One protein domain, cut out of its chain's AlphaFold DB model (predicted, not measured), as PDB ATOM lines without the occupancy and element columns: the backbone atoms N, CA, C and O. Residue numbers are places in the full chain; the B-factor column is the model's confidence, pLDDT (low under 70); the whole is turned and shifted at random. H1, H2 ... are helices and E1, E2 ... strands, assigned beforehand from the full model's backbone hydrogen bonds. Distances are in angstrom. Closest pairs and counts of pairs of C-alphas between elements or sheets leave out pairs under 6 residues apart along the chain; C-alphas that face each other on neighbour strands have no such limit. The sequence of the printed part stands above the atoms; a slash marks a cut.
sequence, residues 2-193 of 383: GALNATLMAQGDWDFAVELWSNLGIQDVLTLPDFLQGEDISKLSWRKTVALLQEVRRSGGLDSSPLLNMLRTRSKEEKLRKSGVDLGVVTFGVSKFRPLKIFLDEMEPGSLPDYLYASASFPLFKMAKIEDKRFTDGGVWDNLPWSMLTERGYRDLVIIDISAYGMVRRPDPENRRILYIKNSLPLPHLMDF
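AT A GLANCE: This is residues 2 to 193 of the 383 residues of the protein "PNPLA domain-containing protein" of Salinispira pacifica (UniProt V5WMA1). A strongly twisted sheet of four strands, E2, E1, E4 and E3, curls round one short helix, H6, which lies near the middle; H4 packs on H6, and H1 and H2 form a helical hairpin on this body. At one end of the longest axis lie H3 and the link before it, at the other a small separate sheet of two strands, E5 and E6. The printed part has 192 residues, with named elements in the order H1 H2 H3 H4 H5 E1 E2 H6 E3 E4 H7 E5 E6; 94 residues, under half, are in them, and the class is mixed, helices and strands. The four-stranded sheet, E2 E1 E4 E3, is antiparallel, and E5 and E6 are parallel. The whole is compact, with a radius of gyration of the C-alphas of 17.3 A and spans of 52 by 39 by 38 A.

HOW THE PARTS SIT: H1, residues 2 to 10, and H2, residues 14 to 23, touch as a helical hairpin; their closest C-alphas, of Leu 8 and Ala 17, are 6.3 A apart. H3, residues 46 to 59, is apart from each other named element. H4, residues 65 to 74, touches H6, residues 112 to 119, at a steep tilt of 44 degrees, opposite ways; their closest C-alphas, of Arg 72 and Pro 113, are 5.2 A apart. H5, residues 77 to 81, is close to H1 but not clearly touching; the closest C-alphas, of Ala 10 and Leu 80, are 6.4 A apart. E1, residues 88 to 93, and E2, residues 98 to 103, form a hairpin, with N 91 and O 100 within hydrogen-bond range at 3.0 A. E3, residues 128 to 130, and E4, residues 133 to 137, form another, with N 135 and O 128 at 2.9 A. E4 also pairs antiparallel with E1, with N 92 and O 136 at 3.0 A. The closest C-alphas of E1 and H6, of Thr 91 and Ser 119, are 4.6 A apart. H7, residues 146 to 151, only grazes this sheet with its residues 147 to 149. E5, residues 156 to 161, and E6, residues 177 to 182, are parallel, with N 159 and O 179 at 2.9 A. In each of the seven helices every O i to N i+4 pair is within hydrogen-bond range.

IN THESE COORDINATES: H1 begins at C-alpha 2, (136.236, 101.667, 108.805). H3 is the longest helix, 19.9 A, and H2 spans 14.5 A. E2 is 16.5 A long, E5 and E6 16.0 A each. E6 ends at C-alpha 182, (129.980, 98.628, 120.866).

THE WHOLE: The C-alphas farthest apart, of Asp 34 and Asn 175, are 53.3 A apart. The printed part has no cut. The links H2 to H3 and E5 to E6 are long, with 22 and 15 residues. The mean pLDDT of the printed part is 90.0, and residues 164 to 166 are under 70.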
ATOM      1  N   GLY A   2     137.624 101.924 109.221       89.44
ATOM      2  CA  GLY A   2     136.236 101.667 108.805       89.44
ATOM      3  C   GLY A   2     136.034 101.665 107.288       89.44
ATOM      4  O   GLY A   2     135.484 100.707 106.761       89.44
ATOM      5  N   ALA A   3     136.569 102.669 106.586       89.94
ATOM      6  CA  ALA A   3     136.479 102.763 105.127       89.94
ATOM      7  C   ALA A   3     137.107 101.556 104.403       89.94
ATOM      8  O   ALA A   3     136.479 100.975 103.530       89.94
ATOM      9  N   LEU A   4     138.305 101.117 104.814       91.00
ATOM     10  CA  LEU A   4     138.956  99.921 104.258       91.00
ATOM     11  C   LEU A   4     138.093  98.669 104.459       91.00
ATOM     12  O   LEU A   4     137.885  97.911 103.517       91.00
ATOM     13  N   ASN A   5     137.561  98.470 105.668       92.25
ATOM     14  CA  ASN A   5     136.676  97.342 105.941       92.25
ATOM     15  C   ASN A   5     135.409  97.412 105.088       92.25
ATOM     16  O   ASN A   5     135.076  96.429 104.442       92.25
ATOM     17  N   ALA A   6     134.744  98.568 105.024       92.38
ATOM     18  CA  ALA A   6     133.554  98.762 104.199       92.38
ATOM     19  C   ALA A   6     133.821  98.435 102.721       92.38
ATOM     20  O   ALA A   6     133.027  97.728 102.108       92.38
ATOM     21  N   THR A   7     134.964  98.858 102.176       94.31
ATOM     22  CA  THR A   7     135.396  98.524 100.812       94.31
ATOM     23  C   THR A   7     135.547  97.015 100.617       94.31
ATOM     24  O   THR A   7     134.946  96.456  99.702       94.31
ATOM     25  N   LEU A   8     136.293  96.336 101.498       93.44
ATOM     26  CA  LEU A   8     136.510  94.886 101.410       93.44
ATOM     27  C   LEU A   8     135.203  94.086 101.556       93.44
ATOM     28  O   LEU A   8     135.012  93.079 100.871       93.44
ATOM     29  N   MET A   9     134.281  94.562 102.396       92.12
ATOM     30  CA  MET A   9     132.944  93.988 102.550       92.12
ATOM     31  C   MET A   9     132.081  94.201 101.298       92.12
ATOM     32  O   MET A   9     131.491  93.251 100.790       92.12
ATOM     33  N   ALA A  10     132.042  95.420 100.756       93.50
ATOM     34  CA  ALA A  10     131.233  95.770  99.586       93.50
ATOM     35  C   ALA A  10     131.692  95.061  98.301       93.50
ATOM     36  O   ALA A  10     130.879  94.802  97.414       93.50
ATOM     37  N   GLN A  11     132.980  94.713  98.197       93.19
ATOM     38  CA  GLN A  11     133.495  93.879  97.105       93.19
ATOM     39  C   GLN A  11     133.324  92.372  97.360       93.19
ATOM     40  O   GLN A  11     133.596  91.581  96.463       93.19
ATOM     41  N   GLY A  12     132.885  91.954  98.549       92.19
ATOM     42  CA  GLY A  12     132.734  90.543  98.913       92.19
ATOM     43  C   GLY A  12     134.055  89.792  99.114       92.19
ATOM     44  O   GLY A  12     134.068  88.566  99.038       92.19
ATOM     45  N   ASP A  13     135.165  90.494  99.364       92.75
ATOM     46  CA  ASP A  13     136.488  89.884  99.564       92.75
ATOM     47  C   ASP A  13     136.719  89.611 101.072       92.75
ATOM     48  O   ASP A  13     137.659  90.109 101.696       92.75
ATOM     49  N   TRP A  14     135.821  88.818 101.668       89.88
ATOM     50  CA  TRP A  14     135.769  88.516 103.107       89.88
ATOM     51  C   TRP A  14     136.996  87.769 103.619       89.88
ATOM     52  O   TRP A  14     137.590  88.163 104.624       89.88
ATOM     53  N   ASP A  15     137.395  86.714 102.908       90.56
ATOM     54  CA  ASP A  15     138.540  85.881 103.284       90.56
ATOM     55  C   ASP A  15     139.823  86.709 103.313       90.56
ATOM     56  O   ASP A  15     140.619  86.613 104.248       90.56
ATOM     57  N   PHE A  16     139.970  87.616 102.345       89.94
ATOM     58  CA  PHE A  16     141.095  88.535 102.310       89.94
ATOM     59  C   PHE A  16     141.059  89.538 103.466       89.94
ATOM     60  O   PHE A  16     142.099  89.826 104.047       89.94
ATOM     61  N   ALA A  17     139.891  90.068 103.845       91.75
ATOM     62  CA  ALA A  17     139.798  90.940 105.016       91.75
ATOM     63  C   ALA A  17     140.265  90.211 106.288       91.75
ATOM     64  O   ALA A  17     141.021  90.764 107.089       91.75
ATOM     65  N   VAL A  18     139.862  88.949 106.453       90.88
ATOM     66  CA  VAL A  18     140.297  88.096 107.566       90.88
ATOM     67  C   VAL A  18     141.807  87.864 107.523       90.88
ATOM     68  O   VAL A  18     142.466  88.012 108.555       90.88
ATOM     69  N   GLU A  19     142.362  87.531 106.360       91.31
ATOM     70  CA  GLU A  19     143.799  87.333 106.154       91.31
ATOM     71  C   GLU A  19     144.592  88.607 106.469       91.31
ATOM     72  O   GLU A  19     145.550  88.563 107.243       91.31
ATOM     73  N   LEU A  20     144.150  89.753 105.949       91.00
ATOM     74  CA  LEU A  20     144.777  91.051 106.162       91.00
ATOM     75  C   LEU A  20     144.902  91.350 107.656       91.00
ATOM     76  O   LEU A  20     146.009  91.515 108.156       91.00
ATOM     77  N   TRP A  21     143.802  91.327 108.412       90.62
ATOM     78  CA  TRP A  21     143.843  91.583 109.862       90.62
ATOM     79  C   TRP A  21     144.562  90.480 110.666       90.62
ATOM     80  O   TRP A  21     144.924  90.681 111.833       90.62
ATOM     81  N   SER A  22     144.786  89.305 110.069       89.31
ATOM     82  CA  SER A  22     145.588  88.224 110.662       89.31
ATOM     83  C   SER A  22     147.093  88.432 110.486       89.31
ATOM     84  O   SER A  22     147.864  87.909 111.287       89.31
ATOM     85  N   ASN A  23     147.514  89.229 109.504       90.19
ATOM     86  CA  ASN A  23     148.926  89.354 109.134       90.19
ATOM     87  C   ASN A  23     149.444  90.800 109.106       90.19
ATOM     88  O   ASN A  23     150.642  90.994 108.939       90.19
ATOM     89  N   LEU A  24     148.571  91.795 109.289       90.94
ATOM     90  CA  LEU A  24     148.927  93.210 109.210       90.94
ATOM     91  C   LEU A  24     149.998  93.589 110.239       90.94
ATOM     92  O   LEU A  24     149.780  93.473 111.446       90.94
ATOM     93  N   GLY A  25     151.121  94.102 109.751       91.81
ATOM     94  CA  GLY A  25     152.149  94.765 110.535       91.81
ATOM     95  C   GLY A  25     152.135  96.277 110.337       91.81
ATOM     96  O   GLY A  25     151.488  96.823 109.443       91.81
ATOM     97  N   ILE A  26     152.894  96.978 111.176       90.94
ATOM     98  CA  ILE A  26     152.987  98.439 111.098       90.94
ATOM     99  C   ILE A  26     153.625  98.912 109.785       90.94
ATOM    100  O   ILE A  26     153.208  99.924 109.231       90.94
ATOM    101  N   GLN A  27     154.580  98.147 109.257       91.00
ATOM    102  CA  GLN A  27     155.279  98.399 107.997       91.00
ATOM    103  C   GLN A  27     154.370  98.317 106.763       91.00
ATOM    104  O   GLN A  27     154.649  98.954 105.751       91.00
ATOM    105  N   ASP A  28     153.260  97.579 106.855       91.12
ATOM    106  CA  ASP A  28     152.266  97.499 105.778       91.12
ATOM    107  C   ASP A  28     151.430  98.785 105.685       91.12
ATOM    108  O   ASP A  28     150.752  99.035 104.688       91.12
ATOM    109  N   VAL A  29     151.484  99.618 106.729       91.56
ATOM    110  CA  VAL A  29     150.743 100.877 106.834       91.56
ATOM    111  C   VAL A  29     151.681 102.082 106.736       91.56
ATOM    112  O   VAL A  29     151.333 103.070 106.088       91.56
ATOM    113  N   LEU A  30     152.863 102.010 107.357       92.12
ATOM    114  CA  LEU A  30     153.778 103.133 107.549       92.12
ATOM    115  C   LEU A  30     155.233 102.777 107.261       92.12
ATOM    116  O   LEU A  30     155.743 101.755 107.710       92.12
ATOM    117  N   THR A  31     155.939 103.721 106.650       91.75
ATOM    118  CA  THR A  31     157.400 103.751 106.660       91.75
ATOM    119  C   THR A  31     157.854 104.462 107.933       91.75
ATOM    120  O   THR A  31     157.629 105.665 108.105       91.75
ATOM    121  N   LEU A  32     158.473 103.721 108.852       89.69
ATOM    122  CA  LEU A  32     158.951 104.278 110.116       89.69
ATOM    123  C   LEU A  32     160.307 104.982 109.946       89.69
ATOM    124  O   LEU A  32     161.153 104.485 109.204       89.69
ATOM    125  N   PRO A  33     160.550 106.101 110.658       88.00
ATOM    126  CA  PRO A  33     161.883 106.687 110.765       88.00
ATOM    127  C   PRO A  33     162.898 105.692 111.341       88.00
ATOM    128  O   PRO A  33     162.545 104.883 112.200       88.00
ATOM    129  N   ASP A  34     164.171 105.819 110.962       88.00
ATOM    130  CA  ASP A  34     165.240 104.888 111.364       88.00
ATOM    131  C   ASP A  34     165.340 104.681 112.881       88.00
ATOM    132  O   ASP A  34     165.500 103.559 113.350       88.00
ATOM    133  N   PHE A  35     165.155 105.743 113.672       87.88
ATOM    134  CA  PHE A  35     165.213 105.672 115.139       87.88
ATOM    135  C   PHE A  35     164.025 104.934 115.791       87.88
ATOM    136  O   PHE A  35     164.032 104.733 117.008       87.88
ATOM    137  N   LEU A  36     163.004 104.573 115.006       87.38
ATOM    138  CA  LEU A  36     161.830 103.797 115.419       87.38
ATOM    139  C   LEU A  36     161.769 102.409 114.770       87.38
ATOM    140  O   LEU A  36     160.823 101.666 115.031       87.38
ATOM    141  N   GLN A  37     162.737 102.036 113.930       84.62
ATOM    142  CA  GLN A  37     162.756 100.695 113.349       84.62
ATOM    143  C   GLN A  37     162.927  99.637 114.448       84.62
ATOM    144  O   GLN A  37     163.828  99.724 115.279       84.62
ATOM    145  N   GLY A  38     162.040  98.638 114.456       82.00
ATOM    146  CA  GLY A  38     162.017  97.575 115.469       82.00
ATOM    147  C   GLY A  38     161.430  97.983 116.826       82.00
ATOM    148  O   GLY A  38     161.355  97.146 117.723       82.00
ATOM    149  N   GLU A  39     160.988  99.231 116.989       84.06
ATOM    150  CA  GLU A  39     160.371  99.706 118.227       84.06
ATOM    151  C   GLU A  39     158.864  99.431 118.259       84.06
ATOM    152  O   GLU A  39     158.152  99.577 117.263       84.06
ATOM    153  N   ASP A  40     158.352  99.111 119.447       84.44
ATOM    154  CA  ASP A  40     156.915  99.080 119.707       84.44
ATOM    155  C   ASP A  40     156.407 100.518 119.898       84.44
ATOM    156  O   ASP A  40     156.576 101.124 120.961       84.44
ATOM    157  N   ILE A  41     155.777 101.076 118.858       84.56
ATOM    158  CA  ILE A  41     155.278 102.462 118.863       84.56
ATOM    159  C   ILE A  41     154.259 102.705 119.982       84.56
ATOM    160  O   ILE A  41     154.137 103.826 120.479       84.56
ATOM    161  N   SER A  42     153.554 101.664 120.428       83.88
ATOM    162  CA  SER A  42     152.595 101.780 121.527       83.88
ATOM    163  C   SER A  42     153.248 101.995 122.899       83.88
ATOM    164  O   SER A  42     152.562 102.391 123.839       83.88
ATOM    165  N   LYS A  43     154.565 101.772 123.021       87.06
ATOM    166  CA  LYS A  43     155.321 101.815 124.286       87.06
ATOM    167  C   LYS A  43     156.562 102.703 124.218       87.06
ATOM    168  O   LYS A  43     157.538 102.481 124.938       87.06
ATOM    169  N   LEU A  44     156.553 103.714 123.353       86.88
ATOM    170  CA  LEU A  44     157.690 104.622 123.235       86.88
ATOM    171  C   LEU A  44     157.947 105.373 124.541       86.88
ATOM    172  O   LEU A  44     157.036 105.864 125.204       86.88
ATOM    173  N   SER A  45     159.228 105.542 124.868       90.38
ATOM    174  CA  SER A  45     159.624 106.447 125.944       90.38
ATOM    175  C   SER A  45     159.211 107.884 125.618       90.38
ATOM    176  O   SER A  45     159.088 108.270 124.451       90.38
ATOM    177  N   TRP A  46     159.068 108.719 126.650       90.25
ATOM    178  CA  TRP A  46     158.748 110.138 126.474       90.25
ATOM    179  C   TRP A  46     159.703 110.841 125.493       90.25
ATOM    180  O   TRP A  46     159.265 111.555 124.594       90.25
ATOM    181  N   ARG A  47     161.013 110.567 125.595       91.19
ATOM    182  CA  ARG A  47     162.030 111.137 124.694       91.19
ATOM    183  C   ARG A  47     161.793 110.747 123.232       91.19
ATOM    184  O   ARG A  47     161.837 111.616 122.365       91.19
ATOM    185  N   LYS A  48     161.513 109.467 122.957       90.12
ATOM    186  CA  LYS A  48     161.230 108.982 121.592       90.12
ATOM    187  C   LYS A  48     159.894 109.506 121.065       90.12
ATOM    188  O   LYS A  48     159.801 109.840 119.891       90.12
ATOM    189  N   THR A  49     158.895 109.651 121.933       89.88
ATOM    190  CA  THR A  49     157.596 110.250 121.585       89.88
ATOM    191  C   THR A  49     157.761 111.705 121.139       89.88
ATOM    192  O   THR A  49     157.232 112.098 120.102       89.88
ATOM    193  N   VAL A  50     158.553 112.499 121.866       91.81
ATOM    194  CA  VAL A  50     158.866 113.883 121.472       91.81
ATOM    195  C   VAL A  50     159.615 113.923 120.136       91.81
ATOM    196  O   VAL A  50     159.258 114.722 119.272       91.81
ATOM    197  N   ALA A  51     160.604 113.047 119.937       91.56
ATOM    198  CA  ALA A  51     161.333 112.950 118.670       91.56
ATOM    199  C   ALA A  51     160.408 112.590 117.491       91.56
ATOM    200  O   ALA A  51     160.494 113.206 116.430       91.56
ATOM    201  N   LEU A  52     159.470 111.658 117.692       90.62
ATOM    202  CA  LEU A  52     158.446 111.307 116.707       90.62
ATOM    203  C   LEU A  52     157.584 112.516 116.330       90.62
ATOM    204  O   LEU A  52     157.426 112.806 115.149       90.62
ATOM    205  N   LEU A  53     157.066 113.260 117.309       91.19
ATOM    206  CA  LEU A  53     156.241 114.444 117.039       91.19
ATOM    207  C   LEU A  53     157.016 115.545 116.298       91.19
ATOM    208  O   LEU A  53     156.463 116.202 115.414       91.19
ATOM    209  N   GLN A  54     158.296 115.738 116.631       91.81
ATOM    210  CA  GLN A  54     159.172 116.658 115.903       91.81
ATOM    211  C   GLN A  54     159.371 116.211 114.454       91.81
ATOM    212  O   GLN A  54     159.269 117.037 113.545       91.81
ATOM    213  N   GLU A  55     159.584 114.916 114.226       90.38
ATOM    214  CA  GLU A  55     159.733 114.363 112.884       90.38
ATOM    215  C   GLU A  55     158.444 114.493 112.069       90.38
ATOM    216  O   GLU A  55     158.494 114.966 110.935       90.38
ATOM    217  N   VAL A  56     157.281 114.180 112.651       91.75
ATOM    218  CA  VAL A  56     155.961 114.397 112.029       91.75
ATOM    219  C   VAL A  56     155.793 115.858 111.615       91.75
ATOM    220  O   VAL A  56     155.408 116.141 110.481       91.75
ATOM    221  N   ARG A  57     156.140 116.806 112.492       90.56
ATOM    222  CA  ARG A  57     156.059 118.238 112.177       90.56
ATOM    223  C   ARG A  57     157.001 118.636 111.038       90.56
ATOM    224  O   ARG A  57     156.608 119.422 110.181       90.56
ATOM    225  N   ARG A  58     158.234 118.121 111.036       91.56
ATOM    226  CA  ARG A  58     159.275 118.449 110.048       91.56
ATOM    227  C   ARG A  58     158.971 117.870 108.663       91.56
ATOM    228  O   ARG A  58     159.165 118.551 107.664       91.56
ATOM    229  N   SER A  59     158.499 116.628 108.617       90.38
ATOM    230  CA  SER A  59     158.211 115.871 107.389       90.38
ATOM    231  C   SER A  59     156.789 116.081 106.847       90.38
ATOM    232  O   SER A  59     156.479 115.637 105.740       90.38
ATOM    233  N   GLY A  60     155.927 116.765 107.609       88.19
ATOM    234  CA  GLY A  60     154.517 116.968 107.271       88.19
ATOM    235  C   GLY A  60     153.641 115.728 107.484       88.19
ATOM    236  O   GLY A  60     152.566 115.645 106.890       88.19
ATOM    237  N   GLY A  61     154.104 114.773 108.293       91.88
ATOM    238  CA  GLY A  61     153.432 113.510 108.583       91.88
ATOM    239  C   GLY A  61     154.322 112.291 108.349       91.88
ATOM    240  O   GLY A  61     155.230 112.313 107.517       91.88
ATOM    241  N   LEU A  62     154.014 111.195 109.042       92.19
ATOM    242  CA  LEU A  62     154.590 109.884 108.760       92.19
ATOM    243  C   LEU A  62     154.192 109.416 107.364       92.19
ATOM    244  O   LEU A  62     153.041 109.563 106.934       92.19
ATOM    245  N   ASP A  63     155.159 108.844 106.658       92.81
ATOM    246  CA  ASP A  63     154.930 108.306 105.332       92.81
ATOM    247  C   ASP A  63     154.047 107.055 105.409       92.81
ATOM    248  O   ASP A  63     154.438 106.036 105.971       92.81
ATOM    249  N   SER A  64     152.849 107.155 104.841       93.75
ATOM    250  CA  SER A  64     151.867 106.070 104.732       93.75
ATOM    251  C   SER A  64     151.648 105.653 103.274       93.75
ATOM    252  O   SER A  64     150.592 105.142 102.902       93.75
ATOM    253  N   SER A  65     152.671 105.825 102.430       93.94
ATOM    254  CA  SER A  65     152.691 105.269 101.073       93.94
ATOM    255  C   SER A  65     152.393 103.756 101.025       93.94
ATOM    256  O   SER A  65     151.671 103.353 100.109       93.94
ATOM    257  N   PRO A  66     152.841 102.913 101.987       94.94
ATOM    258  CA  PRO A  66     152.431 101.506 102.042       94.94
ATOM    259  C   PRO A  66     150.907 101.327 102.133       94.94
ATOM    260  O   PRO A  66     150.328 100.586 101.335       94.94
ATOM    261  N   LEU A  67     150.236 102.088 103.008       93.94
ATOM    262  CA  LEU A  67     148.776 102.089 103.127       93.94
ATOM    263  C   LEU A  67     148.094 102.517 101.821       93.94
ATOM    264  O   LEU A  67     147.149 101.863 101.379       93.94
ATOM    265  N   LEU A  68     148.563 103.597 101.190       94.06
ATOM    266  CA  LEU A  68     148.004 104.064  99.917       94.06
ATOM    267  C   LEU A  68     148.153 103.007  98.814       94.06
ATOM    268  O   LEU A  68     147.202 102.744  98.077       94.06
ATOM    269  N   ASN A  69     149.318 102.367  98.721       94.88
ATOM    270  CA  ASN A  69     149.557 101.294  97.760       94.88
ATOM    271  C   ASN A  69     148.635 100.102  98.021       94.88
ATOM    272  O   ASN A  69     148.004  99.607  97.088       94.88
ATOM    273  N   MET A  70     148.473  99.696  99.283       93.50
ATOM    274  CA  MET A  70     147.518  98.654  99.657       93.50
ATOM    275  C   MET A  70     146.096  99.017  99.213       93.50
ATOM    276  O   MET A  70     145.419  98.191  98.601       93.50
ATOM    277  N   LEU A  71     145.643 100.249  99.462       94.12
ATOM    278  CA  LEU A  71     144.318 100.709  99.042       94.12
ATOM    279  C   LEU A  71     144.158 100.674  97.519       94.12
ATOM    280  O   LEU A  71     143.141 100.177  97.038       94.12
ATOM    281  N   ARG A  72     145.161 101.124  96.760       94.62
ATOM    282  CA  ARG A  72     145.153 101.086  95.287       94.62
ATOM    283  C   ARG A  72     145.096  99.666  94.739       94.62
ATOM    284  O   ARG A  72     144.335  99.396  93.819       94.62
ATOM    285  N   THR A  73     145.868  98.748  95.314       92.31
ATOM    286  CA  THR A  73     145.914  97.357  94.851       92.31
ATOM    287  C   THR A  73     144.665  96.566  95.244       92.31
ATOM    288  O   THR A  73     144.268  95.648  94.527       92.31
ATOM    289  N   ARG A  74     144.044  96.877  96.389       91.62
ATOM    290  CA  ARG A  74     142.954  96.060  96.952       91.62
ATOM    291  C   ARG A  74     141.552  96.591  96.667       91.62
ATOM    292  O   ARG A  74     140.615  95.794  96.684       91.62
ATOM    293  N   SER A  75     141.402  97.877  96.359       93.38
ATOM    294  CA  SER A  75     140.098  98.497  96.085       93.38
ATOM    295  C   SER A  75     139.742  98.366  94.604       93.38
ATOM    296  O   SER A  75     140.150  99.175  93.774       93.38
ATOM    297  N   LYS A  76     138.970  97.331  94.257       94.94
ATOM    298  CA  LYS A  76     138.529  97.073  92.875       94.94
ATOM    299  C   LYS A  76     137.327  97.957  92.528       94.94
ATOM    300  O   LYS A  76     136.185  97.507  92.605       94.94
ATOM    301  N   GLU A  77     137.578  99.212  92.156       95.56
ATOM    302  CA  GLU A  77     136.530 100.227  91.956       95.56
ATOM    303  C   GLU A  77     135.433  99.791  90.972       95.56
ATOM    304  O   GLU A  77     134.250  99.912  91.279       95.56
ATOM    305  N   GLU A  78     135.797  99.210  89.826       94.44
ATOM    306  CA  GLU A  78     134.813  98.733  88.844       94.44
ATOM    307  C   GLU A  78     133.886  97.653  89.429       94.44
ATOM    308  O   GLU A  78     132.677  97.669  89.192       94.44
ATOM    309  N   LYS A  79     134.437  96.740  90.242       94.75
ATOM    310  CA  LYS A  79     133.666  95.700  90.939       94.75
ATOM    311  C   LYS A  79     132.706  96.326  91.952       94.75
ATOM    312  O   LYS A  79     131.564  95.894  92.036       94.75
ATOM    313  N   LEU A  80     133.153  97.348  92.684       95.69
ATOM    314  CA  LEU A  80     132.340  98.065  93.672       95.69
ATOM    315  C   LEU A  80     131.199  98.844  93.014       95.69
ATOM    316  O   LEU A  80     130.059  98.733  93.443       95.69
ATOM    317  N   ARG A  81     131.466  99.557  91.916       95.50
ATOM    318  CA  ARG A  81     130.421 100.278  91.170       95.50
ATOM    319  C   ARG A  81     129.355  99.339  90.595       95.50
ATOM    320  O   ARG A  81     128.210  99.742  90.435       95.50
ATOM    321  N   LYS A  82     129.723  98.089  90.299       94.50
ATOM    322  CA  LYS A  82     128.820  97.049  89.783       94.50
ATOM    323  C   LYS A  82     128.165  96.190  90.872       94.50
ATOM    324  O   LYS A  82     127.316  95.372  90.535       94.50
ATOM    325  N   SER A  83     128.542  96.331  92.148       93.06
ATOM    326  CA  SER A  83     128.059  95.437  93.214       93.06
ATOM    327  C   SER A  83     126.632  95.743  93.672       93.06
ATOM    328  O   SER A  83     126.013  94.904  94.323       93.06
ATOM    329  N   GLY A  84     126.111  96.934  93.353       90.69
ATOM    330  CA  GLY A  84     124.822  97.416  93.860       90.69
ATOM    331  C   GLY A  84     124.855  97.837  95.334       90.69
ATOM    332  O   GLY A  84     123.802  98.090  95.914       90.69
ATOM    333  N   VAL A  85     126.041  97.903  95.947       93.88
ATOM    334  CA  VAL A  85     126.236  98.370  97.325       93.88
ATOM    335  C   VAL A  85     126.645  99.839  97.308       93.88
ATOM    336  O   VAL A  85     127.695 100.185  96.763       93.88
ATOM    337  N   ASP A  86     125.862 100.694  97.964       94.62
ATOM    338  CA  ASP A  86     126.248 102.086  98.192       94.62
ATOM    339  C   ASP A  86     127.425 102.148  99.176       94.62
ATOM    340  O   ASP A  86     127.297 101.850 100.366       94.62
ATOM    341  N   LEU A  87     128.591 102.550  98.671       95.94
ATOM    342  CA  LEU A  87     129.797 102.761  99.463       95.94
ATOM    343  C   LEU A  87     130.005 104.259  99.685       95.94
ATOM    344  O   LEU A  87     130.110 105.018  98.727       95.94
ATOM    345  N   GLY A  88     130.094 104.674 100.947       94.75
ATOM    346  CA  GLY A  88     130.337 106.059 101.339       94.75
ATOM    347  C   GLY A  88     131.553 106.198 102.241       94.75
ATOM    348  O   GLY A  88     131.855 105.305 103.035       94.75
ATOM    349  N   VAL A  89     132.241 107.334 102.140       94.75
ATOM    350  CA  VAL A  89     133.353 107.676 103.031       94.75
ATOM    351  C   VAL A  89     133.177 109.064 103.624       94.75
ATOM    352  O   VAL A  89     132.592 109.963 103.014       94.75
ATOM    353  N   VAL A  90     133.741 109.239 104.818       93.12
ATOM    354  CA  VAL A  90     133.867 110.544 105.464       93.12
ATOM    355  C   VAL A  90     135.338 110.886 105.624       93.12
ATOM    356  O   VAL A  90     136.147 110.075 106.082       93.12
ATOM    357  N   THR A  91     135.677 112.105 105.231       93.25
ATOM    358  CA  THR A  91     136.996 112.716 105.398       93.25
ATOM    359  C   THR A  91     136.826 114.170 105.836       93.25
ATOM    360  O   THR A  91     135.726 114.725 105.782       93.25
ATOM    361  N   PHE A  92     137.897 114.807 106.297       92.06
ATOM    362  CA  PHE A  92     137.875 116.206 106.695       92.06
ATOM    363  C   PHE A  92     138.805 117.035 105.809       92.06
ATOM    364  O   PHE A  92     140.017 116.822 105.771       92.06
ATOM    365  N   GLY A  93     138.234 118.000 105.087       92.44
ATOM    366  CA  GLY A  93     138.984 118.906 104.228       92.44
ATOM    367  C   GLY A  93     139.666 119.988 105.054       92.44
ATOM    368  O   GLY A  93     139.013 120.929 105.502       92.44
ATOM    369  N   VAL A  94     140.987 119.902 105.193       87.88
ATOM    370  CA  VAL A  94     141.797 120.851 105.973       87.88
ATOM    371  C   VAL A  94     141.835 122.221 105.296       87.88
ATOM    372  O   VAL A  94     141.736 123.242 105.967       87.88
ATOM    373  N   SER A  95     141.893 122.263 103.960       85.50
ATOM    374  CA  SER A  95     141.942 123.528 103.207       85.50
ATOM    375  C   SER A  95     140.681 124.388 103.365       85.50
ATOM    376  O   SER A  95     140.766 125.607 103.283       85.50
ATOM    377  N   LYS A  96     139.508 123.767 103.552       87.44
ATOM    378  CA  LYS A  96     138.208 124.458 103.689       87.44
ATOM    379  C   LYS A  96     137.595 124.324 105.086       87.44
ATOM    380  O   LYS A  96     136.477 124.782 105.290       87.44
ATOM    381  N   PHE A  97     138.302 123.659 105.998       89.19
ATOM    382  CA  PHE A  97     137.879 123.364 107.364       89.19
ATOM    383  C   PHE A  97     136.443 122.818 107.468       89.19
ATOM    384  O   PHE A  97     135.617 123.316 108.230       89.19
ATOM    385  N   ARG A  98     136.118 121.808 106.654       91.31
ATOM    386  CA  ARG A  98     134.776 121.211 106.623       91.31
ATOM    387  C   ARG A  98     134.828 119.704 106.370       91.31
ATOM    388  O   ARG A  98     135.701 119.261 105.615       91.31
ATOM    389  N   PRO A  99     133.893 118.918 106.935       91.56
ATOM    390  CA  PRO A  99     133.752 117.515 106.572       91.56
ATOM    391  C   PRO A  99     133.357 117.378 105.097       91.56
ATOM    392  O   PRO A  99     132.647 118.221 104.544       91.56
ATOM    393  N   LEU A 100     133.807 116.295 104.476       93.31
ATOM    394  CA  LEU A 100     133.352 115.825 103.178       93.31
ATOM    395  C   LEU A 100     132.792 114.417 103.371       93.31
ATOM    396  O   LEU A 100     133.519 113.502 103.757       93.31
ATOM    397  N   LYS A 101     131.493 114.282 103.117       94.50
ATOM    398  CA  LYS A 101     130.786 113.011 102.984       94.50
ATOM    399  C   LYS A 101     130.586 112.798 101.491       94.50
ATOM    400  O   LYS A 101     130.092 113.714 100.840       94.50
ATOM    401  N   ILE A 102     131.015 111.662 100.961       95.19
ATOM    402  CA  ILE A 102     130.927 111.391  99.524       95.19
ATOM    403  C   ILE A 102     130.693 109.903  99.282       95.19
ATOM    404  O   ILE A 102     131.362 109.055  99.886       95.19
ATOM    405  N   PHE A 103     129.723 109.592  98.432       97.06
ATOM    406  CA  PHE A 103     129.448 108.237  97.975       97.06
ATOM    407  C   PHE A 103     130.222 107.909  96.700       97.06
ATOM    408  O   PHE A 103     130.634 108.788  95.951       97.06
ATOM    409  N   LEU A 104     130.447 106.619  96.461       96.88
ATOM    410  CA  LEU A 104     131.208 106.123  95.317       96.88
ATOM    411  C   LEU A 104     130.623 106.586  93.974       96.88
ATOM    412  O   LEU A 104     131.373 106.871  93.046       96.88
ATOM    413  N   ASP A 105     129.301 106.681  93.857       95.81
ATOM    414  CA  ASP A 105     128.616 107.176  92.659       95.81
ATOM    415  C   ASP A 105     128.857 108.670  92.383       95.81
ATOM    416  O   ASP A 105     128.761 109.092  91.235       95.81
ATOM    417  N   GLU A 106     129.247 109.440  93.398       95.81
ATOM    418  CA  GLU A 106     129.636 110.851  93.293       95.81
ATOM    419  C   GLU A 106     131.148 111.042  93.057       95.81
ATOM    420  O   GLU A 106     131.597 112.151  92.769       95.81
ATOM    421  N   MET A 107     131.955 109.988  93.213       95.50
ATOM    422  CA  MET A 107     133.403 110.040  92.990       95.50
ATOM    423  C   MET A 107     133.735 109.928  91.501       95.50
ATOM    424  O   MET A 107     133.201 109.058  90.809       95.50
ATOM    425  N   GLU A 108     134.714 110.710  91.042       95.12
ATOM    426  CA  GLU A 108     135.286 110.555  89.701       95.12
ATOM    427  C   GLU A 108     135.865 109.141  89.507       95.12
ATOM    428  O   GLU A 108     136.514 108.616  90.426       95.12
ATOM    429  N   PRO A 109     135.668 108.504  88.339       95.19
ATOM    430  CA  PRO A 109     136.222 107.183  88.067       95.19
ATOM    431  C   PRO A 109     137.738 107.116  88.302       95.19
ATOM    432  O   PRO A 109     138.502 107.917  87.769       95.19
ATOM    433  N   GLY A 110     138.175 106.138  89.094       94.38
ATOM    434  CA  GLY A 110     139.581 105.914  89.436       94.38
ATOM    435  C   GLY A 110     140.076 106.673  90.670       94.38
ATOM    436  O   GLY A 110     141.214 106.463  91.086       94.38
ATOM    437  N   SER A 111     139.248 107.529  91.281       94.81
ATOM    438  CA  SER A 111     139.633 108.334  92.453       94.81
ATOM    439  C   SER A 111     139.347 107.668  93.805       94.81
ATOM    440  O   SER A 111     139.777 108.180  94.845       94.81
ATOM    441  N   LEU A 112     138.661 106.515  93.834       95.69
ATOM    442  CA  LEU A 112     138.276 105.844  95.083       95.69
ATOM    443  C   LEU A 112     139.463 105.606  96.040       95.69
ATOM    444  O   LEU A 112     139.318 105.908  97.229       95.69
ATOM    445  N   PRO A 113     140.637 105.103  95.597       95.38
ATOM    446  CA  PRO A 113     141.758 104.875  96.508       95.38
ATOM    447  C   PRO A 113     142.228 106.140  97.229       95.38
ATOM    448  O   PRO A 113     142.606 106.063  98.399       95.38
ATOM    449  N   ASP A 114     142.168 107.300  96.572       94.62
ATOM    450  CA  ASP A 114     142.595 108.567  97.163       94.62
ATOM    451  C   ASP A 114     141.584 109.050  98.220       94.62
ATOM    452  O   ASP A 114     141.982 109.511  99.292       94.62
ATOM    453  N   TYR A 115     140.279 108.853  97.988       95.56
ATOM    454  CA  TYR A 115     139.231 109.105  98.986       95.56
ATOM    455  C   TYR A 115     139.303 108.150 100.188       95.56
ATOM    456  O   TYR A 115     139.147 108.581 101.335       95.56
ATOM    457  N   LEU A 116     139.590 106.865  99.959       95.31
ATOM    458  CA  LEU A 116     139.816 105.899 101.039       95.31
ATOM    459  C   LEU A 116     141.048 106.269 101.864       95.31
ATOM    460  O   LEU A 116     141.006 106.219 103.095       95.31
ATOM    461  N   TYR A 117     142.129 106.676 101.196       94.94
ATOM    462  CA  TYR A 117     143.346 107.128 101.856       94.94
ATOM    463  C   TYR A 117     143.095 108.405 102.660       94.94
ATOM    464  O   TYR A 117     143.516 108.484 103.811       94.94
ATOM    465  N   ALA A 118     142.331 109.361 102.125       94.00
ATOM    466  CA  ALA A 118     141.912 110.557 102.850       94.00
ATOM    467  C   ALA A 118     141.103 110.227 104.111       94.00
ATOM    468  O   ALA A 118     141.364 110.789 105.173       94.00
ATOM    469  N   SER A 119     140.173 109.274 104.026       92.69
ATOM    470  CA  SER A 119     139.402 108.798 105.180       92.69
ATOM    471  C   SER A 119     140.263 108.075 106.225       92.69
ATOM    472  O   SER A 119     139.933 108.105 107.402       92.69
ATOM    473  N   ALA A 120     141.379 107.458 105.821       89.00
ATOM    474  CA  ALA A 120     142.313 106.748 106.701       89.00
ATOM    475  C   ALA A 120     143.566 107.564 107.088       89.00
ATOM    476  O   ALA A 120     144.464 107.029 107.744       89.00
ATOM    477  N   SER A 121     143.653 108.834 106.674       85.06
ATOM    478  CA  SER A 121     144.811 109.715 106.893       85.06
ATOM    479  C   SER A 121     144.829 110.259 108.321       85.06
ATOM    480  O   SER A 121     144.566 111.446 108.550       85.06
ATOM    481  N   PHE A 122     145.099 109.371 109.280       84.56
ATOM    482  CA  PHE A 122     145.188 109.681 110.707       84.56
ATOM    483  C   PHE A 122     146.103 110.901 110.952       84.56
ATOM    484  O   PHE A 122     147.091 111.035 110.236       84.56
ATOM    485  N   PRO A 123     145.856 111.787 111.943       82.75
ATOM    486  CA  PRO A 123     146.582 113.062 112.069       82.75
ATOM    487  C   PRO A 123     148.117 112.991 112.143       82.75
ATOM    488  O   PRO A 123     148.778 113.991 111.874       82.75
ATOM    489  N   LEU A 124     148.701 111.842 112.505       85.94
ATOM    490  CA  LEU A 124     150.157 111.641 112.472       85.94
ATOM    491  C   LEU A 124     150.705 111.316 111.076       85.94
ATOM    492  O   LEU A 124     151.917 111.353 110.883       85.94
ATOM    493  N   PHE A 125     149.854 110.962 110.118       91.12
ATOM    494  CA  PHE A 125     150.228 110.553 108.768       91.12
ATOM    495  C   PHE A 125     150.278 111.760 107.834       91.12
ATOM    496  O   PHE A 125     149.685 112.809 108.096       91.12
ATOM    497  N   LYS A 126     150.970 111.609 106.704       91.62
ATOM    498  CA  LYS A 126     150.907 112.601 105.627       91.62
ATOM    499  C   LYS A 126     149.474 112.731 105.120       91.62
ATOM    500  O   LYS A 126     148.870 111.751 104.690       91.62
ATOM    501  N   MET A 127     148.968 113.962 105.127       90.38
ATOM    502  CA  MET A 127     147.633 114.289 104.626       90.38
ATOM    503  C   MET A 127     147.450 113.836 103.175       90.38
ATOM    504  O   MET A 127     148.330 114.045 102.334       90.38
ATOM    505  N   ALA A 128     146.273 113.298 102.872       90.69
ATOM    506  CA  ALA A 128     145.872 113.007 101.508       90.69
ATOM    507  C   ALA A 128     145.720 114.291 100.692       90.69
ATOM    508  O   ALA A 128     145.273 115.330 101.194       90.69
ATOM    509  N   LYS A 129     146.071 114.197  99.411       90.50
ATOM    510  CA  LYS A 129     145.794 115.225  98.413       90.50
ATOM    511  C   LYS A 129     144.839 114.640  97.393       90.50
ATOM    512  O   LYS A 129     145.154 113.625  96.783       90.50
ATOM    513  N   ILE A 130     143.691 115.279  97.242       89.44
ATOM    514  CA  ILE A 130     142.731 114.973  96.185       89.44
ATOM    515  C   ILE A 130     142.587 116.273  95.414       89.44
ATOM    516  O   ILE A 130     142.200 117.293  95.999       89.44
ATOM    517  N   GLU A 131     142.988 116.247  94.144       85.38
ATOM    518  CA  GLU A 131     143.270 117.462  93.370       85.38
ATOM    519  C   GLU A 131     144.285 118.348  94.135       85.38
ATOM    520  O   GLU A 131     145.274 117.856  94.680       85.38
ATOM    521  N   ASP A 132     144.008 119.649  94.261       85.38
ATOM    522  CA  ASP A 132     144.824 120.616  95.007       85.38
ATOM    523  C   ASP A 132     144.387 120.799  96.474       85.38
ATOM    524  O   ASP A 132     144.817 121.728  97.170       85.38
ATOM    525  N   LYS A 133     143.497 119.939  96.981       91.62
ATOM    526  CA  LYS A 133     142.922 120.063  98.329       91.62
ATOM    527  C   LYS A 133     143.528 119.029  99.270       91.62
ATOM    528  O   LYS A 133     143.764 117.883  98.899       91.62
ATOM    529  N   ARG A 134     143.764 119.442 100.520       91.88
ATOM    530  CA  ARG A 134     144.317 118.581 101.573       91.88
ATOM    531  C   ARG A 134     143.221 118.028 102.467       91.88
ATOM    532  O   ARG A 134     142.342 118.782 102.898       91.88
ATOM    533  N   PHE A 135     143.338 116.749 102.790       92.81
ATOM    534  CA  PHE A 135     142.374 116.002 103.583       92.81
ATOM    535  C   PHE A 135     143.053 115.190 104.690       92.81
ATOM    536  O   PHE A 135     144.207 114.779 104.569       92.81
ATOM    537  N   THR A 136     142.318 114.967 105.774       90.69
ATOM    538  CA  THR A 136     142.696 114.093 106.892       90.69
ATOM    539  C   THR A 136     141.521 113.182 107.262       90.69
ATOM    540  O   THR A 136     140.424 113.320 106.710       90.69
ATOM    541  N   ASP A 137     141.756 112.247 108.180       88.12
ATOM    542  CA  ASP A 137     140.774 111.282 108.669       88.12
ATOM    543  C   ASP A 137     139.456 111.965 109.084       88.12
ATOM    544  O   ASP A 137     139.453 113.002 109.751       88.12
ATOM    545  N   GLY A 138     138.324 111.391 108.669       81.56
ATOM    546  CA  GLY A 138     136.988 111.909 108.976       81.56
ATOM    547  C   GLY A 138     136.592 111.769 110.447       81.56
ATOM    548  O   GLY A 138     135.762 112.543 110.925       81.56
ATOM    549  N   GLY A 139     137.222 110.853 111.186       80.62
ATOM    550  CA  GLY A 139     136.976 110.596 112.603       80.62
ATOM    551  C   GLY A 139     137.260 111.797 113.506       80.62
ATOM    552  O   GLY A 139     136.653 111.923 114.570       80.62
ATOM    553  N   VAL A 140     138.085 112.751 113.054       80.44
ATOM    554  CA  VAL A 140     138.275 114.037 113.752       80.44
ATOM    555  C   VAL A 140     136.974 114.834 113.869       80.44
ATOM    556  O   VAL A 140     136.856 115.666 114.763       80.44
ATOM    557  N   TRP A 141     136.003 114.585 112.982       83.12
ATOM    558  CA  TRP A 141     134.722 115.282 112.939       83.12
ATOM    559  C   TRP A 141     133.508 114.380 113.183       83.12
ATOM    560  O   TRP A 141     132.595 114.759 113.920       83.12
ATOM    561  N   ASP A 142     133.470 113.222 112.533       81.88
ATOM    562  CA  ASP A 142     132.365 112.272 112.616       81.88
ATOM    563  C   ASP A 142     132.888 110.842 112.457       81.88
ATOM    564  O   ASP A 142     133.079 110.340 111.349       81.88
ATOM    565  N   ASN A 143     133.162 110.200 113.593       83.50
ATOM    566  CA  ASN A 143     133.724 108.851 113.645       83.50
ATOM    567  C   ASN A 143     132.660 107.750 113.471       83.50
ATOM    568  O   ASN A 143     133.003 106.590 113.263       83.50
ATOM    569  N   LEU A 144     131.370 108.105 113.540       88.25
ATOM    570  CA  LEU A 144     130.243 107.209 113.278       88.25
ATOM    571  C   LEU A 144     129.282 107.896 112.301       88.25
ATOM    572  O   LEU A 144     128.258 108.421 112.740       88.25
ATOM    573  N   PRO A 145     129.559 107.866 110.984       89.75
ATOM    574  CA  PRO A 145     128.815 108.634 109.989       89.75
ATOM    575  C   PRO A 145     127.447 108.019 109.645       89.75
ATOM    576  O   PRO A 145     127.060 107.922 108.483       89.75
ATOM    577  N   TRP A 146     126.675 107.612 110.654       90.38
ATOM    578  CA  TRP A 146     125.338 107.040 110.492       90.38
ATOM    579  C   TRP A 146     124.384 108.020 109.801       90.38
ATOM    580  O   TRP A 146     123.513 107.594 109.043       90.38
ATOM    581  N   SER A 147     124.570 109.332 110.013       89.44
ATOM    582  CA  SER A 147     123.684 110.343 109.432       89.44
ATOM    583  C   SER A 147     123.783 110.354 107.906       89.44
ATOM    584  O   SER A 147     122.759 110.479 107.245       89.44
ATOM    585  N   MET A 148     124.979 110.105 107.354       91.69
ATOM    586  CA  MET A 148     125.219 109.990 105.911       91.69
ATOM    587  C   MET A 148     124.342 108.906 105.273       91.69
ATOM    588  O   MET A 148     123.762 109.121 104.213       91.69
ATOM    589  N   LEU A 149     124.190 107.761 105.945       92.62
ATOM    590  CA  LEU A 149     123.327 106.677 105.473       92.62
ATOM    591  C   LEU A 149     121.845 107.056 105.593       92.62
ATOM    592  O   LEU A 149     121.065 106.824 104.673       92.62
ATOM    593  N   THR A 150     121.443 107.690 106.696       91.25
ATOM    594  CA  THR A 150     120.037 108.089 106.876       91.25
ATOM    595  C   THR A 150     119.597 109.203 105.932       91.25
ATOM    596  O   THR A 150     118.465 109.180 105.458       91.25
ATOM    597  N   GLU A 151     120.490 110.148 105.627       91.88
ATOM    598  CA  GLU A 151     120.282 111.222 104.648       91.88
ATOM    599  C   GLU A 151     120.072 110.638 103.239       91.88
ATOM    600  O   GLU A 151     119.262 111.159 102.478       91.88
ATOM    601  N   ARG A 152     120.718 109.504 102.930       93.38
ATOM    602  CA  ARG A 152     120.528 108.746 101.681       93.38
ATOM    603  C   ARG A 152     119.266 107.870 101.662       93.38
ATOM    604  O   ARG A 152     118.928 107.297 100.635       93.38
ATOM    605  N   GLY A 153     118.537 107.792 102.777       93.12
ATOM    606  CA  GLY A 153     117.250 107.097 102.878       93.12
ATOM    607  C   GLY A 153     117.282 105.759 103.618       93.12
ATOM    608  O   GLY A 153     116.222 105.162 103.812       93.12
ATOM    609  N   TYR A 154     118.444 105.300 104.095       93.38
ATOM    610  CA  TYR A 154     118.544 104.060 104.869       93.38
ATOM    611  C   TYR A 154     117.928 104.211 106.268       93.38
ATOM    612  O   TYR A 154     118.197 105.172 106.991       93.38
ATOM    613  N   ARG A 155     117.088 103.245 106.663       91.69
ATOM    614  CA  ARG A 155     116.352 103.251 107.948       91.69
ATOM    615  C   ARG A 155     116.750 102.128 108.900       91.69
ATOM    616  O   ARG A 155     116.574 102.274 110.110       91.69
ATOM    617  N   ASP A 156     117.314 101.057 108.359       94.69
ATOM    618  CA  ASP A 156     117.842  99.930 109.117       94.69
ATOM    619  C   ASP A 156     119.361 100.042 109.152       94.69
ATOM    620  O   ASP A 156     120.009 100.064 108.105       94.69
ATOM    621  N   LEU A 157     119.927 100.164 110.347       94.00
ATOM    622  CA  LEU A 157     121.342 100.448 110.538       94.00
ATOM    623  C   LEU A 157     121.981  99.383 111.420       94.00
ATOM    624  O   LEU A 157     121.516  99.118 112.528       94.00
ATOM    625  N   VAL A 158     123.107  98.844 110.957       94.50
ATOM    626  CA  VAL A 158     124.066  98.141 111.810       94.50
ATOM    627  C   VAL A 158     125.230  99.091 112.052       94.50
ATOM    628  O   VAL A 158     125.925  99.476 111.116       94.50
ATOM    629  N   ILE A 159     125.420  99.507 113.302       93.38
ATOM    630  CA  ILE A 159     126.463 100.460 113.689       93.38
ATOM    631  C   ILE A 159     127.507  99.723 114.516       93.38
ATOM    632  O   ILE A 159     127.177  99.131 115.540       93.38
ATOM    633  N   ILE A 160     128.763  99.790 114.079       93.44
ATOM    634  CA  ILE A 160     129.909  99.206 114.780       93.44
ATOM    635  C   ILE A 160     130.735 100.348 115.377       93.44
ATOM    636  O   ILE A 160     131.444 101.052 114.659       93.44
ATOM    637  N   ASP A 161     130.633 100.530 116.692       91.94
ATOM    638  CA  ASP A 161     131.374 101.520 117.472       91.94
ATOM    639  C   ASP A 161     132.532 100.865 118.231       91.94
ATOM    640  O   ASP A 161     132.356 100.226 119.266       91.94
ATOM    641  N   ILE A 162     133.747 101.065 117.728       88.75
ATOM    642  CA  ILE A 162     134.971 100.583 118.379       88.75
ATOM    643  C   ILE A 162     135.526 101.568 119.422       88.75
ATOM    644  O   ILE A 162     136.673 101.430 119.838       88.75
ATOM    645  N   SER A 163     134.752 102.587 119.819       82.56
ATOM    646  CA  SER A 163     135.157 103.650 120.753       82.56
ATOM    647  C   SER A 163     136.506 104.286 120.394       82.56
ATOM    648  O   SER A 163     137.283 104.665 121.271       82.56
ATOM    649  N   ALA A 164     136.803 104.376 119.095       69.88
ATOM    650  CA  ALA A 164     138.033 104.984 118.611       69.88
ATOM    651  C   ALA A 164     138.040 106.496 118.878       69.88
ATOM    652  O   ALA A 164     136.988 107.136 118.981       69.88
ATOM    653  N   TYR A 165     139.243 107.067 118.960       68.12
ATOM    654  CA  TYR A 165     139.444 108.506 119.102       68.12
ATOM    655  C   TYR A 165     138.708 109.278 118.004       68.12
ATOM    656  O   TYR A 165     138.801 108.931 116.829       68.12
ATOM    657  N   GLY A 166     138.005 110.340 118.393       69.25
ATOM    658  CA  GLY A 166     137.246 111.167 117.467       69.25
ATOM    659  C   GLY A 166     135.942 111.677 118.062       69.25
ATOM    660  O   GLY A 166     135.594 111.378 119.206       69.25
ATOM    661  N   MET A 167     135.210 112.454 117.270       70.88
ATOM    662  CA  MET A 167     133.887 112.929 117.661       70.88
ATOM    663  C   MET A 167     132.832 111.887 117.291       70.88
ATOM    664  O   MET A 167     132.631 111.569 116.120       70.88
ATOM    665  N   VAL A 168     132.144 111.360 118.305       78.38
ATOM    666  CA  VAL A 168     131.045 110.406 118.133       78.38
ATOM    667  C   VAL A 168     129.720 111.113 118.376       78.38
ATOM    668  O   VAL A 168     129.445 111.587 119.480       78.38
ATOM    669  N   ARG A 169     128.869 111.151 117.350       78.88
ATOM    670  CA  ARG A 169     127.484 111.616 117.467       78.88
ATOM    671  C   ARG A 169     126.588 110.403 117.645       78.88
ATOM    672  O   ARG A 169     126.537 109.548 116.764       78.88
ATOM    673  N   ARG A 170     125.896 110.308 118.783       80.12
ATOM    674  CA  ARG A 170     124.985 109.182 119.023       80.12
ATOM    675  C   ARG A 170     123.876 109.179 117.968       80.12
ATOM    676  O   ARG A 170     123.362 110.255 117.656       80.12
ATOM    677  N   PRO A 171     123.525 108.007 117.422       80.75
ATOM    678  CA  PRO A 171     122.406 107.907 116.514       80.75
ATOM    679  C   PRO A 171     121.107 108.247 117.230       80.75
ATOM    680  O   PRO A 171     120.881 107.837 118.369       80.75
ATOM    681  N   ASP A 172     120.273 109.018 116.546       77.88
ATOM    682  CA  ASP A 172     118.917 109.312 116.980       77.88
ATOM    683  C   ASP A 172     118.015 108.108 116.635       77.88
ATOM    684  O   ASP A 172     117.957 107.712 115.468       77.88
ATOM    685  N   PRO A 173     117.339 107.478 117.611       73.44
ATOM    686  CA  PRO A 173     116.518 106.300 117.359       73.44
ATOM    687  C   PRO A 173     115.215 106.595 116.600       73.44
ATOM    688  O   PRO A 173     114.577 105.650 116.135       73.44
ATOM    689  N   GLU A 174     114.793 107.856 116.454       76.56
ATOM    690  CA  GLU A 174     113.492 108.168 115.854       76.56
ATOM    691  C   GLU A 174     113.349 107.606 114.426       76.56
ATOM    692  O   GLU A 174     114.113 107.932 113.518       76.56
ATOM    693  N   ASN A 175     112.332 106.759 114.219       71.06
ATOM    694  CA  ASN A 175     112.005 106.123 112.934       71.06
ATOM    695  C   ASN A 175     113.143 105.289 112.308       71.06
ATOM    696  O   ASN A 175     113.257 105.220 111.079       71.06
ATOM    697  N   ARG A 176     114.002 104.669 113.132       83.00
ATOM    698  CA  ARG A 176     115.140 103.847 112.678       83.00
ATOM    699  C   ARG A 176     115.216 102.534 113.457       83.00
ATOM    700  O   ARG A 176     115.014 102.516 114.669       83.00
ATOM    701  N   ARG A 177     115.553 101.429 112.783       89.69
ATOM    702  CA  ARG A 177     115.905 100.162 113.450       89.69
ATOM    703  C   ARG A 177     117.420 100.080 113.539       89.69
ATOM    704  O   ARG A 177     118.092 100.004 112.516       89.69
ATOM    705  N   ILE A 178     117.958 100.132 114.754       91.50
ATOM    706  CA  ILE A 178     119.402 100.222 114.979       91.50
ATOM    707  C   ILE A 178     119.880  98.987 115.737       91.50
ATOM    708  O   ILE A 178     119.500  98.774 116.887       91.50
ATOM    709  N   LEU A 179     120.770  98.221 115.111       93.56
ATOM    710  CA  LEU A 179     121.610  97.236 115.779       93.56
ATOM    711  C   LEU A 179     122.955  97.896 116.097       93.56
ATOM    712  O   LEU A 179     123.764  98.137 115.202       93.56
ATOM    713  N   TYR A 180     123.177  98.232 117.365       92.62
ATOM    714  CA  TYR A 180     124.373  98.949 117.804       92.62
ATOM    715  C   TYR A 180     125.342  97.999 118.509       92.62
ATOM    716  O   TYR A 180     125.052  97.502 119.595       92.62
ATOM    717  N   ILE A 181     126.499  97.762 117.898       93.81
ATOM    718  CA  ILE A 181     127.566  96.921 118.436       93.81
ATOM    719  C   ILE A 181     128.675  97.843 118.922       93.81
ATOM    720  O   ILE A 181     129.299  98.538 118.125       93.81
ATOM    721  N   LYS A 182     128.920  97.844 120.231       91.94
ATOM    722  CA  LYS A 182     129.980  98.628 120.866       91.94
ATOM    723  C   LYS A 182     130.963  97.706 121.560       91.94
ATOM    724  O   LYS A 182     130.527  96.749 122.201       91.94
ATOM    725  N   ASN A 183     132.255  98.021 121.485       92.00
ATOM    726  CA  ASN A 183     133.252  97.286 122.253       92.00
ATOM    727  C   ASN A 183     132.939  97.362 123.761       92.00
ATOM    728  O   ASN A 183     132.806  98.456 124.315       92.00
ATOM    729  N   SER A 184     132.804  96.216 124.431       90.69
ATOM    730  CA  SER A 184     132.455  96.188 125.866       90.69
ATOM    731  C   SER A 184     133.664  96.258 126.796       90.69
ATOM    732  O   SER A 184     133.533  96.658 127.953       90.69
ATOM    733  N   LEU A 185     134.848  95.923 126.282       91.62
ATOM    734  CA  LEU A 185     136.124  96.051 126.979       91.62
ATOM    735  C   LEU A 185     137.038  97.043 126.243       91.62
ATOM    736  O   LEU A 185     136.863  97.272 125.038       91.62
ATOM    737  N   PRO A 186     138.025  97.641 126.937       90.94
ATOM    738  CA  PRO A 186     139.017  98.491 126.296       90.94
ATOM    739  C   PRO A 186     139.747  97.742 125.180       90.94
ATOM    740  O   PRO A 186     140.149  96.586 125.352       90.94
ATOM    741  N   LEU A 187     139.915  98.416 124.044       91.56
ATOM    742  CA  LEU A 187     140.778  97.951 122.967       91.56
ATOM    743  C   LEU A 187     142.239  98.339 123.247       91.56
ATOM    744  O   LEU A 187     142.485  99.296 123.990       91.56
ATOM    745  N   PRO A 188     143.210  97.620 122.660       90.62
ATOM    746  CA  PRO A 188     144.615  98.002 122.698       90.62
ATOM    747  C   PRO A 188     144.856  99.397 122.111       90.62
ATOM    748  O   PRO A 188     144.004  99.976 121.431       90.62
ATOM    749  N   HIS A 189     146.049  99.934 122.362       87.75
ATOM    750  CA  HIS A 189     146.455 101.230 121.833       87.75
ATOM    751  C   HIS A 189     146.358 101.260 120.296       87.75
ATOM    752  O   HIS A 189     146.713 100.296 119.627       87.75
ATOM    753  N   LEU A 190     145.929 102.388 119.719       83.56
ATOM    754  CA  LEU A 190     145.652 102.519 118.277       83.56
ATOM    755  C   LEU A 190     146.855 102.175 117.374       83.56
ATOM    756  O   LEU A 190     146.676 101.714 116.253       83.56
ATOM    757  N   MET A 191     148.072 102.409 117.871       85.56
ATOM    758  CA  MET A 191     149.336 102.125 117.171       85.56
ATOM    759  C   MET A 191     149.976 100.781 117.570       85.56
ATOM    760  O   MET A 191     151.139 100.547 117.252       85.56
ATOM    761  N   ASP A 192     149.262  99.918 118.299       89.62
ATOM    762  CA  ASP A 192     149.729  98.576 118.662       89.62
ATOM    763  C   ASP A 192     149.334  97.556 117.582       89.62
ATOM    764  O   ASP A 192     148.217  97.039 117.552       89.62
ATOM    765  N   PHE A 193     150.286  97.261 116.695       89.94
ATOM    766  CA  PHE A 193     150.155  96.258 115.631       89.94
ATOM    767  C   PHE A 193     150.659  94.869 116.055       89.94
ATOM    768  O   PHE A 193     150.897  94.007 115.211       89.94
TER     769      PHE A 193